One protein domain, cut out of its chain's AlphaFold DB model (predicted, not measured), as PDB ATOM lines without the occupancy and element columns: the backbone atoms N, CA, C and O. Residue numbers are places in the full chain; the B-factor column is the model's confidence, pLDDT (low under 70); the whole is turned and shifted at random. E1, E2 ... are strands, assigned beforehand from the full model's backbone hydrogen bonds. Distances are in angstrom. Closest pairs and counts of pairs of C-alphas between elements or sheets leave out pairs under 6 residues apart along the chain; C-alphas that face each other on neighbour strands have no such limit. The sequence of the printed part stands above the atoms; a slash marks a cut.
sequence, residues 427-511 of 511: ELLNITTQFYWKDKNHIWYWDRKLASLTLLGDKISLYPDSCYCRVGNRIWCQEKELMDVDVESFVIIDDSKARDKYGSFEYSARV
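What this domain is: This is residues 427 to 511 of the 511 residues of an uncharacterized protein of Xenorhabdus beddingii (UniProt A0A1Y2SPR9). With little regular structure, three small three-stranded sheets stand in a row along the longest axis, each a meander, its strands successive antiparallel neighbours. The 85 printed residues include nine named strands, E1 to E9, 33 residues, and no named helix: all strand. The whole is compact, radius of gyration of the C-alphas 12.1 A, spanning 34 by 26 by 17 A.

Where its parts are: E1, residues 427 to 430, begins at C-alpha 427 (109.120, 98.993, 96.433). E2 is 436 to 438, E3 443 to 445, E4 460 to 462, E5 468 to 471, E6 474 to 477, E7 491 to 494 and E8 497 to 500, 10.7 A long. E9, 503 to 506, ends at C-alpha 506 (117.360, 79.881, 77.164).

How they stand to each other: E2, E5 and E8 are inner strands. Within hydrogen-bond range are, for instance, N 427 and O 438 in hairpin E1 and E2, 2.8 A, and N 469 and O 476 in hairpin E5 and E6, 2.9 A. E5 and E7 are only just apart, closest 8.1 A.

The domain as a whole: The printed part has no cut. Links E3 to E4 and E6 to E7 are long. Residues 451 to 458 have pLDDT under 70.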
ATOM      1  N   GLU A 427     110.191  98.945  97.427       93.00
ATOM      2  CA  GLU A 427     109.120  98.993  96.433       93.00
ATOM      3  C   GLU A 427     108.988  97.616  95.768       93.00
ATOM      4  O   GLU A 427     109.951  97.067  95.223       93.00
ATOM      5  N   LEU A 428     107.783  97.047  95.811       93.06
ATOM      6  CA  LEU A 428     107.479  95.762  95.185       93.06
ATOM      7  C   LEU A 428     107.208  95.979  93.695       93.06
ATOM      8  O   LEU A 428     106.357  96.792  93.340       93.06
ATOM      9  N   LEU A 429     107.917  95.254  92.827       88.81
ATOM     10  CA  LEU A 429     107.822  95.441  91.376       88.81
ATOM     11  C   LEU A 429     106.953  94.357  90.737       88.81
ATOM     12  O   LEU A 429     105.950  94.647  90.094       88.81
ATOM     13  N   ASN A 430     107.323  93.095  90.944       83.94
ATOM     14  CA  ASN A 430     106.522  91.934  90.578       83.94
ATOM     15  C   ASN A 430     106.880  90.794  91.521       83.94
ATOM     16  O   ASN A 430     107.891  90.129  91.344       83.94
ATOM     17  N   ILE A 431     106.026  90.575  92.513       79.50
ATOM     18  CA  ILE A 431     106.171  89.518  93.521       79.50
ATOM     19  C   ILE A 431     105.301  88.287  93.236       79.50
ATOM     20  O   ILE A 431     105.398  87.281  93.935       79.50
ATOM     21  N   THR A 432     104.438  88.341  92.221       74.69
ATOM     22  CA  THR A 432     103.475  87.277  91.899       74.69
ATOM     23  C   THR A 432     104.038  86.258  90.919       74.69
ATOM     24  O   THR A 432     103.814  85.064  91.105       74.69
ATOM     25  N   THR A 433     104.830  86.676  89.933       75.75
ATOM     26  CA  THR A 433     105.421  85.753  88.951       75.75
ATOM     27  C   THR A 433     106.942  85.709  89.023       75.75
ATOM     28  O   THR A 433     107.509  84.632  88.878       75.75
ATOM     29  N   GLN A 434     107.605  86.826  89.342       79.50
ATOM     30  CA  GLN A 434     109.066  86.941  89.188       79.50
ATOM     31  C   GLN A 434     109.854  87.284  90.458       79.50
ATOM     32  O   GLN A 434     111.066  87.154  90.455       79.50
ATOM     33  N   PHE A 435     109.219  87.733  91.539       89.62
ATOM     34  CA  PHE A 435     109.904  88.220  92.755       89.62
ATOM     35  C   PHE A 435     110.955  89.308  92.571       89.62
ATOM     36  O   PHE A 435     111.937  89.369  93.315       89.62
ATOM     37  N   TYR A 436     110.701  90.228  91.649       90.62
ATOM     38  CA  TYR A 436     111.442  91.474  91.627       90.62
ATOM     39  C   TYR A 436     110.878  92.468  92.639       90.62
ATOM     40  O   TYR A 436     109.671  92.734  92.701       90.62
ATOM     41  N   TRP A 437     111.784  93.072  93.387       92.94
ATOM     42  CA  TRP A 437     111.544  94.239  94.225       92.94
ATOM     43  C   TRP A 437     112.783  95.127  94.173       92.94
ATOM     44  O   TRP A 437     113.823  94.738  93.642       92.94
ATOM     45  N   LYS A 438     112.681  96.358  94.652       90.50
ATOM     46  CA  LYS A 438     113.827  97.263  94.713       90.50
ATOM     47  C   LYS A 438     113.826  98.048  96.006       90.50
ATOM     48  O   LYS A 438     112.799  98.188  96.662       90.50
ATOM     49  N   ASP A 439     114.981  98.602  96.308       91.25
ATOM     50  CA  ASP A 439     115.127  99.736  97.201       91.25
ATOM     51  C   ASP A 439     115.863 100.862  96.452       91.25
ATOM     52  O   ASP A 439     116.070 100.788  95.238       91.25
ATOM     53  N   LYS A 440     116.235 101.947  97.134       86.94
ATOM     54  CA  LYS A 440     116.938 103.068  96.487       86.94
ATOM     55  C   LYS A 440     118.333 102.705  95.953       86.94
ATOM     56  O   LYS A 440     118.859 103.435  95.117       86.94
ATOM     57  N   ASN A 441     118.954 101.646  96.472       85.38
ATOM     58  CA  ASN A 441     120.323 101.245  96.165       85.38
ATOM     59  C   ASN A 441     120.359 100.106  95.136       85.38
ATOM     60  O   ASN A 441     121.254 100.084  94.290       85.38
ATOM     61  N   HIS A 442     119.415  99.165  95.210       88.06
ATOM     62  CA  HIS A 442     119.491  97.876  94.530       88.06
ATOM     63  C   HIS A 442     118.145  97.429  93.942       88.06
ATOM     64  O   HIS A 442     117.077  97.705  94.484       88.06
ATOM     65  N   ILE A 443     118.212  96.681  92.835       89.06
ATOM     66  CA  ILE A 443     117.118  95.818  92.373       89.06
ATOM     67  C   ILE A 443     117.437  94.403  92.837       89.06
ATOM     68  O   ILE A 443     118.573  93.937  92.715       89.06
ATOM     69  N   TRP A 444     116.420  93.731  93.348       91.00
ATOM     70  CA  TRP A 444     116.509  92.425  93.962       91.00
ATOM     71  C   TRP A 444     115.654  91.424  93.201       91.00
ATOM     72  O   TRP A 444     114.530  91.733  92.806       91.00
ATOM     73  N   TYR A 445     116.186  90.220  93.037       91.12
ATOM     74  CA  TYR A 445     115.433  89.017  92.713       91.12
ATOM     75  C   TYR A 445     115.508  88.107  93.938       91.12
ATOM     76  O   TYR A 445     116.600  87.668  94.304       91.12
ATOM     77  N   TRP A 446     114.377  87.860  94.605       91.75
ATOM     78  CA  TRP A 446     114.360  87.170  95.904       91.75
ATOM     79  C   TRP A 446     115.308  87.827  96.928       91.75
ATOM     80  O   TRP A 446     115.089  88.973  97.315       91.75
ATOM     81  N   ASP A 447     116.349  87.114  97.362       90.75
ATOM     82  CA  ASP A 447     117.380  87.528  98.312       90.75
ATOM     83  C   ASP A 447     118.693  87.937  97.619       90.75
ATOM     84  O   ASP A 447     119.715  88.163  98.272       90.75
ATOM     85  N   ARG A 448     118.692  88.030  96.282       91.50
ATOM     86  CA  ARG A 448     119.874  88.324  95.467       91.50
ATOM     87  C   ARG A 448     119.796  89.712  94.853       91.50
ATOM     88  O   ARG A 448     118.813  90.072  94.210       91.50
ATOM     89  N   LYS A 449     120.886  90.466  94.992       89.81
ATOM     90  CA  LYS A 449     121.094  91.717  94.259       89.81
ATOM     91  C   LYS A 449     121.346  91.401  92.792       89.81
ATOM     92  O   LYS A 449     122.177  90.544  92.487       89.81
ATOM     93  N   LEU A 450     120.729  92.158  91.896       87.81
ATOM     94  CA  LEU A 450     121.214  92.249  90.524       87.81
ATOM     95  C   LEU A 450     122.542  93.015  90.568       87.81
ATOM     96  O   LEU A 450     122.613  94.143  91.068       87.81
ATOM     97  N   ALA A 451     123.617  92.353  90.147       68.06
ATOM     98  CA  ALA A 451     124.977  92.847  90.328       68.06
ATOM     99  C   ALA A 451     125.207  94.212  89.648       68.06
ATOM    100  O   ALA A 451     124.672  94.505  88.586       68.06
ATOM    101  N   SER A 452     126.074  95.042  90.232       55.53
ATOM    102  CA  SER A 452     126.609  96.242  89.563       55.53
ATOM    103  C   SER A 452     125.577  97.306  89.148       55.53
ATOM    104  O   SER A 452     125.856  98.121  88.267       55.53
ATOM    105  N   LEU A 453     124.407  97.337  89.791       58.97
ATOM    106  CA  LEU A 453     123.437  98.418  89.645       58.97
ATOM    107  C   LEU A 453     123.672  99.484  90.717       58.97
ATOM    108  O   LEU A 453     123.330  99.296  91.881       58.97
ATOM    109  N   THR A 454     124.210 100.630  90.310       56.38
ATOM    110  CA  THR A 454     123.917 101.900  90.979       56.38
ATOM    111  C   THR A 454     122.673 102.426  90.278       56.38
ATOM    112  O   THR A 454     122.749 102.727  89.089       56.38
ATOM    113  N   LEU A 455     121.519 102.463  90.949       56.91
ATOM    114  CA  LEU A 455     120.257 102.930  90.360       56.91
ATOM    115  C   LEU A 455     120.354 104.415  89.956       56.91
ATOM    116  O   LEU A 455     119.937 105.314  90.680       56.91
ATOM    117  N   LEU A 456     120.919 104.690  88.780       51.38
ATOM    118  CA  LEU A 456     121.027 106.018  88.173       51.38
ATOM    119  C   LEU A 456     119.713 106.374  87.466       51.38
ATOM    120  O   LEU A 456     119.684 106.584  86.262       51.38
ATOM    121  N   GLY A 457     118.599 106.394  88.200       55.78
ATOM    122  CA  GLY A 457     117.305 106.843  87.664       55.78
ATOM    123  C   GLY A 457     116.710 105.992  86.530       55.78
ATOM    124  O   GLY A 457     115.697 106.389  85.955       55.78
ATOM    125  N   ASP A 458     117.297 104.834  86.214       62.03
ATOM    126  CA  ASP A 458     116.826 103.956  85.143       62.03
ATOM    127  C   ASP A 458     115.520 103.246  85.522       62.03
ATOM    128  O   ASP A 458     115.376 102.645  86.591       62.03
ATOM    129  N   LYS A 459     114.551 103.292  84.604       74.06
ATOM    130  CA  LYS A 459     113.264 102.606  84.738       74.06
ATOM    131  C   LYS A 459     113.451 101.109  84.478       74.06
ATOM    132  O   LYS A 459     113.876 100.719  83.389       74.06
ATOM    133  N   ILE A 460     113.083 100.272  85.446       83.88
ATOM    134  CA  ILE A 460     112.969  98.828  85.227       83.88
ATOM    135  C   ILE A 460     111.773  98.537  84.316       83.88
ATOM    136  O   ILE A 460     110.676  99.064  84.514       83.88
ATOM    137  N   SER A 461     111.991  97.697  83.310       89.31
ATOM    138  CA  SER A 461     110.926  97.125  82.489       89.31
ATOM    139  C   SER A 461     110.900  95.626  82.729       89.31
ATOM    140  O   SER A 461     111.842  94.914  82.391       89.31
ATOM    141  N   LEU A 462     109.833  95.158  83.359       90.25
ATOM    142  CA  LEU A 462     109.596  93.737  83.557       90.25
ATOM    143  C   LEU A 462     108.960  93.175  82.292       90.25
ATOM    144  O   LEU A 462     108.051  93.798  81.742       90.25
ATOM    145  N   TYR A 463     109.419  92.011  81.844       91.00
ATOM    146  CA  TYR A 463     108.757  91.285  80.772       91.00
ATOM    147  C   TYR A 463     107.766  90.301  81.402       91.00
ATOM    148  O   TYR A 463     108.234  89.329  81.995       91.00
ATOM    149  N   PRO A 464     106.441  90.541  81.342       86.06
ATOM    150  CA  PRO A 464     105.456  89.703  82.030       86.06
ATOM    151  C   PRO A 464     105.597  88.219  81.678       86.06
ATOM    152  O   PRO A 464     106.006  87.888  80.569       86.06
ATOM    153  N   ASP A 465     105.275  87.352  82.640       85.38
ATOM    154  CA  ASP A 465     105.257  85.887  82.495       85.38
ATOM    155  C   ASP A 465     106.577  85.255  82.019       85.38
ATOM    156  O   ASP A 465     106.588  84.134  81.524       85.38
ATOM    157  N   SER A 466     107.703  85.952  82.207       90.31
ATOM    158  CA  SER A 466     109.043  85.445  81.883       90.31
ATOM    159  C   SER A 466     110.020  85.516  83.054       90.31
ATOM    160  O   SER A 466     109.714  86.094  84.088       90.31
ATOM    161  N   CYS A 467     111.220  84.967  82.916       90.69
ATOM    162  CA  CYS A 467     112.305  85.137  83.878       90.69
ATOM    163  C   CYS A 467     113.150  86.394  83.617       90.69
ATOM    164  O   CYS A 467     114.163  86.580  84.291       90.69
ATOM    165  N   TYR A 468     112.773  87.237  82.648       92.75
ATOM    166  CA  TYR A 468     113.599  88.346  82.181       92.75
ATOM    167  C   TYR A 468     113.127  89.718  82.673       92.75
ATOM    168  O   TYR A 468     111.931  90.014  82.747       92.75
ATOM    169  N   CYS A 469     114.078  90.623  82.894       92.00
ATOM    170  CA  CYS A 469     113.810  92.050  83.034       92.00
ATOM    171  C   CYS A 469     114.869  92.897  82.323       92.00
ATOM    172  O   CYS A 469     115.977  92.447  82.030       92.00
ATOM    173  N   ARG A 470     114.517  94.146  82.024       90.56
ATOM    174  CA  ARG A 470     115.415  95.144  81.448       90.56
ATOM    175  C   ARG A 470     115.650  96.264  82.446       90.56
ATOM    176  O   ARG A 470     114.700  96.857  82.958       90.56
ATOM    177  N   VAL A 471     116.917  96.607  82.641       86.81
ATOM    178  CA  VAL A 471     117.344  97.771  83.424       86.81
ATOM    179  C   VAL A 471     118.287  98.594  82.552       86.81
ATOM    180  O   VAL A 471     119.373  98.135  82.200       86.81
ATOM    181  N   GLY A 472     117.847  99.783  82.134       84.69
ATOM    182  CA  GLY A 472     118.603 100.615  81.192       84.69
ATOM    183  C   GLY A 472     118.868  99.883  79.868       84.69
ATOM    184  O   GLY A 472     117.932  99.473  79.174       84.69
ATOM    185  N   ASN A 473     120.142  99.701  79.516       87.06
ATOM    186  CA  ASN A 473     120.576  98.946  78.332       87.06
ATOM    187  C   ASN A 473     121.129  97.550  78.672       87.06
ATOM    188  O   ASN A 473     122.050  97.072  78.016       87.06
ATOM    189  N   ARG A 474     120.610  96.920  79.729       89.25
ATOM    190  CA  ARG A 474     120.996  95.572  80.159       89.25
ATOM    191  C   ARG A 474     119.764  94.697  80.311       89.25
ATOM    192  O   ARG A 474     118.732  95.162  80.803       89.25
ATOM    193  N   ILE A 475     119.893  93.438  79.910       92.56
ATOM    194  CA  ILE A 475     118.876  92.409  80.107       92.56
ATOM    195  C   ILE A 475     119.364  91.458  81.188       92.56
ATOM    196  O   ILE A 475     120.525  91.057  81.202       92.56
ATOM    197  N   TRP A 476     118.461  91.102  82.087       92.19
ATOM    198  CA  TRP A 476     118.698  90.187  83.191       92.19
ATOM    199  C   TRP A 476     117.743  89.010  83.077       92.19
ATOM    200  O   TRP A 476     116.595  89.193  82.682       92.19
ATOM    201  N   CYS A 477     118.215  87.821  83.433       92.50
ATOM    202  CA  CYS A 477     117.415  86.634  83.696       92.50
ATOM    203  C   CYS A 477     117.559  86.350  85.186       92.50
ATOM    204  O   CYS A 477     118.645  85.965  85.627       92.50
ATOM    205  N   GLN A 478     116.489  86.548  85.955       91.50
ATOM    206  CA  GLN A 478     116.524  86.473  87.419       91.50
ATOM    207  C   GLN A 478     117.600  87.428  87.975       91.50
ATOM    208  O   GLN A 478     117.564  88.627  87.680       91.50
ATOM    209  N   GLU A 479     118.565  86.934  88.745       90.00
ATOM    210  CA  GLU A 479     119.684  87.709  89.285       90.00
ATOM    211  C   GLU A 479     120.884  87.862  88.332       90.00
ATOM    212  O   GLU A 479     121.850  88.542  88.683       90.00
ATOM    213  N   LYS A 480     120.867  87.233  87.148       91.25
ATOM    214  CA  LYS A 480     122.024  87.161  86.236       91.25
ATOM    215  C   LYS A 480     121.889  88.096  85.040       91.25
ATOM    216  O   LYS A 480     120.885  88.057  84.334       91.25
ATOM    217  N   GLU A 481     122.925  88.887  84.774       91.25
ATOM    218  CA  GLU A 481     123.017  89.714  83.565       91.25
ATOM    219  C   GLU A 481     123.263  88.814  82.346       91.25
ATOM    220  O   GLU A 481     124.127  87.934  82.385       91.25
ATOM    221  N   LEU A 482     122.510  89.021  81.266       92.75
ATOM    222  CA  LEU A 482     122.798  88.395  79.980       92.75
ATOM    223  C   LEU A 482     123.851  89.225  79.246       92.75
ATOM    224  O   LEU A 482     123.687  90.429  79.047       92.75
ATOM    225  N   MET A 483     124.905  88.554  78.789       90.31
ATOM    226  CA  MET A 483     125.985  89.176  78.025       90.31
ATOM    227  C   MET A 483     125.682  89.161  76.521       90.31
ATOM    228  O   MET A 483     124.980  88.281  76.024       90.31
ATOM    229  N   ASP A 484     126.247  90.131  75.797       89.75
ATOM    230  CA  ASP A 484     126.196  90.237  74.329       89.75
ATOM    231  C   ASP A 484     124.777  90.286  73.726       89.75
ATOM    232  O   ASP A 484     124.550  89.800  72.614       89.75
ATOM    233  N   VAL A 485     123.822  90.876  74.456       94.56
ATOM    234  CA  VAL A 485     122.423  91.024  74.026       94.56
ATOM    235  C   VAL A 485     122.222  92.284  73.192       94.56
ATOM    236  O   VAL A 485     122.532  93.394  73.631       94.56
ATOM    237  N   ASP A 486     121.597  92.138  72.024       95.00
ATOM    238  CA  ASP A 486     121.048  93.278  71.290       95.00
ATOM    239  C   ASP A 486     119.690  93.693  71.873       95.00
ATOM    240  O   ASP A 486     118.629  93.211  71.479       95.00
ATOM    241  N   VAL A 487     119.734  94.612  72.840       93.69
ATOM    242  CA  VAL A 487     118.576  95.059  73.634       93.69
ATOM    243  C   VAL A 487     117.423  95.603  72.778       93.69
ATOM    244  O   VAL A 487     116.262  95.459  73.157       93.69
ATOM    245  N   GLU A 488     117.719  96.232  71.638       94.19
ATOM    246  CA  GLU A 488     116.698  96.810  70.751       94.19
ATOM    247  C   GLU A 488     115.838  95.748  70.058       94.19
ATOM    248  O   GLU A 488     114.647  95.971  69.852       94.19
ATOM    249  N   SER A 489     116.422  94.597  69.717       96.06
ATOM    250  CA  SER A 489     115.710  93.485  69.077       96.06
ATOM    251  C   SER A 489     115.307  92.370  70.044       96.06
ATOM    252  O   SER A 489     114.741  91.367  69.601       96.06
ATOM    253  N   PHE A 490     115.569  92.536  71.344       96.88
ATOM    254  CA  PHE A 490     115.283  91.526  72.357       96.88
ATOM    255  C   PHE A 490     113.775  91.317  72.539       96.88
ATOM    256  O   PHE A 490     113.040  92.236  72.912       96.88
ATOM    257  N   VAL A 491     113.315  90.089  72.308       95.75
ATOM    258  CA  VAL A 491     111.911  89.686  72.442       95.75
ATOM    259  C   VAL A 491     111.786  88.389  73.231       95.75
ATOM    260  O   VAL A 491     112.564  87.453  73.042       95.75
ATOM    261  N   ILE A 492     110.770  88.328  74.091       96.06
ATOM    262  CA  ILE A 492     110.401  87.109  74.813       96.06
ATOM    263  C   ILE A 492     109.690  86.154  73.858       96.06
ATOM    264  O   ILE A 492     108.810  86.564  73.099       96.06
ATOM    265  N   ILE A 493     110.100  84.890  73.894       95.06
ATOM    266  CA  ILE A 493     109.467  83.784  73.172       95.06
ATOM    267  C   ILE A 493     108.579  82.990  74.131       95.06
ATOM    268  O   ILE A 493     107.464  82.636  73.763       95.06
ATOM    269  N   ASP A 494     109.087  82.713  75.334       92.75
ATOM    270  CA  ASP A 494     108.424  81.926  76.376       92.75
ATOM    271  C   ASP A 494     108.975  82.309  77.763       92.75
ATOM    272  O   ASP A 494     109.877  83.147  77.863       92.75
ATOM    273  N   ASP A 495     108.480  81.670  78.823       90.94
ATOM    274  CA  ASP A 495     108.826  81.960  80.216       90.94
ATOM    275  C   ASP A 495     110.340  81.986  80.491       90.94
ATOM    276  O   ASP A 495     110.841  82.802  81.263       90.94
ATOM    277  N   SER A 496     111.077  81.133  79.795       93.62
ATOM    278  CA  SER A 496     112.506  80.886  79.934       93.62
ATOM    279  C   SER A 496     113.249  81.059  78.612       93.62
ATOM    280  O   SER A 496     114.419  80.696  78.522       93.62
ATOM    281  N   LYS A 497     112.594  81.595  77.572       95.75
ATOM    282  CA  LYS A 497     113.183  81.742  76.234       95.75
ATOM    283  C   LYS A 497     113.017  83.139  75.682       95.75
ATOM    284  O   LYS A 497     111.929  83.711  75.684       95.75
ATOM    285  N   ALA A 498     114.088  83.651  75.100       96.62
ATOM    286  CA  ALA A 498     114.093  84.925  74.405       96.62
ATOM    287  C   ALA A 498     114.974  84.858  73.158       96.62
ATOM    288  O   ALA A 498     115.694  83.889  72.933       96.62
ATOM    289  N   ARG A 499     114.925  85.889  72.323       96.69
ATOM    290  CA  ARG A 499     115.864  86.054  71.210       96.69
ATOM    291  C   ARG A 499     116.163  87.512  70.963       96.69
ATOM    292  O   ARG A 499     115.339  88.372  71.255       96.69
ATOM    293  N   ASP A 500     117.307  87.748  70.351       97.12
ATOM    294  CA  ASP A 500     117.642  89.001  69.697       97.12
ATOM    295  C   ASP A 500     117.932  88.743  68.203       97.12
ATOM    296  O   ASP A 500     117.738  87.636  67.689       97.12
ATOM    297  N   LYS A 501     118.372  89.762  67.460       96.44
ATOM    298  CA  LYS A 501     118.684  89.637  66.025       96.44
ATOM    299  C   LYS A 501     119.890  88.740  65.714       96.44
ATOM    300  O   LYS A 501     120.112  88.424  64.548       96.44
ATOM    301  N   TYR A 502     120.680  88.365  66.717       94.81
ATOM    302  CA  TYR A 502     121.923  87.612  66.581       94.81
ATOM    303  C   TYR A 502     121.849  86.196  67.175       94.81
ATOM    304  O   TYR A 502     122.820  85.450  67.061       94.81
ATOM    305  N   GLY A 503     120.769  85.815  67.855       93.25
ATOM    306  CA  GLY A 503     120.637  84.479  68.434       93.25
ATOM    307  C   GLY A 503     119.468  84.341  69.400       93.25
ATOM    308  O   GLY A 503     118.677  85.264  69.588       93.25
ATOM    309  N   SER A 504     119.356  83.158  70.003       95.62
ATOM    310  CA  SER A 504     118.350  82.876  71.030       95.62
ATOM    311  C   SER A 504     119.002  82.717  72.400       95.62
ATOM    312  O   SER A 504     120.204  82.487  72.519       95.62
ATOM    313  N   PHE A 505     118.190  82.848  73.439       95.94
ATOM    314  CA  PHE A 505     118.563  82.654  74.828       95.94
ATOM    315  C   PHE A 505     117.590  81.668  75.468       95.94
ATOM    316  O   PHE A 505     116.381  81.750  75.238       95.94
ATOM    317  N   GLU A 506     118.121  80.760  76.278       94.50
ATOM    318  CA  GLU A 506     117.360  79.881  77.164       94.50
ATOM    319  C   GLU A 506     117.890  80.087  78.590       94.50
ATOM    320  O   GLU A 506     119.082  79.918  78.864       94.50
ATOM    321  N   TYR A 507     117.021  80.550  79.489       91.62
ATOM    322  CA  TYR A 507     117.392  81.157  80.768       91.62
ATOM    323  C   TYR A 507     118.479  82.231  80.581       91.62
ATOM    324  O   TYR A 507     118.319  83.167  79.794       91.62
ATOM    325  N   SER A 508     119.603  82.105  81.290       89.06
ATOM    326  CA  SER A 508     120.736  83.026  81.222       89.06
ATOM    327  C   SER A 508     121.785  82.632  80.173       89.06
ATOM    328  O   SER A 508     122.860  83.227  80.157       89.06
ATOM    329  N   ALA A 509     121.542  81.600  79.356       89.75
ATOM    330  CA  ALA A 509     122.503  81.086  78.382       89.75
ATOM    331  C   ALA A 509     122.088  81.438  76.952       89.75
ATOM    332  O   ALA A 509     120.911  81.393  76.605       89.75
ATOM    333  N   ARG A 510     123.072  81.763  76.113       90.25
ATOM    334  CA  ARG A 510     122.883  81.953  74.673       90.25
ATOM    335  C   ARG A 510     122.990  80.606  73.957       90.25
ATOM    336  O   ARG A 510     123.899  79.838  74.276       90.25
ATOM    337  N   VAL A 511     122.080  80.348  73.017       87.38
ATOM    338  CA  VAL A 511     121.936  79.075  72.285       87.38
ATOM    339  C   VAL A 511     122.112  79.275  70.788       87.38
ATOM    340  O   VAL A 511     121.609  80.299  70.259       87.38
TER     341      VAL A 511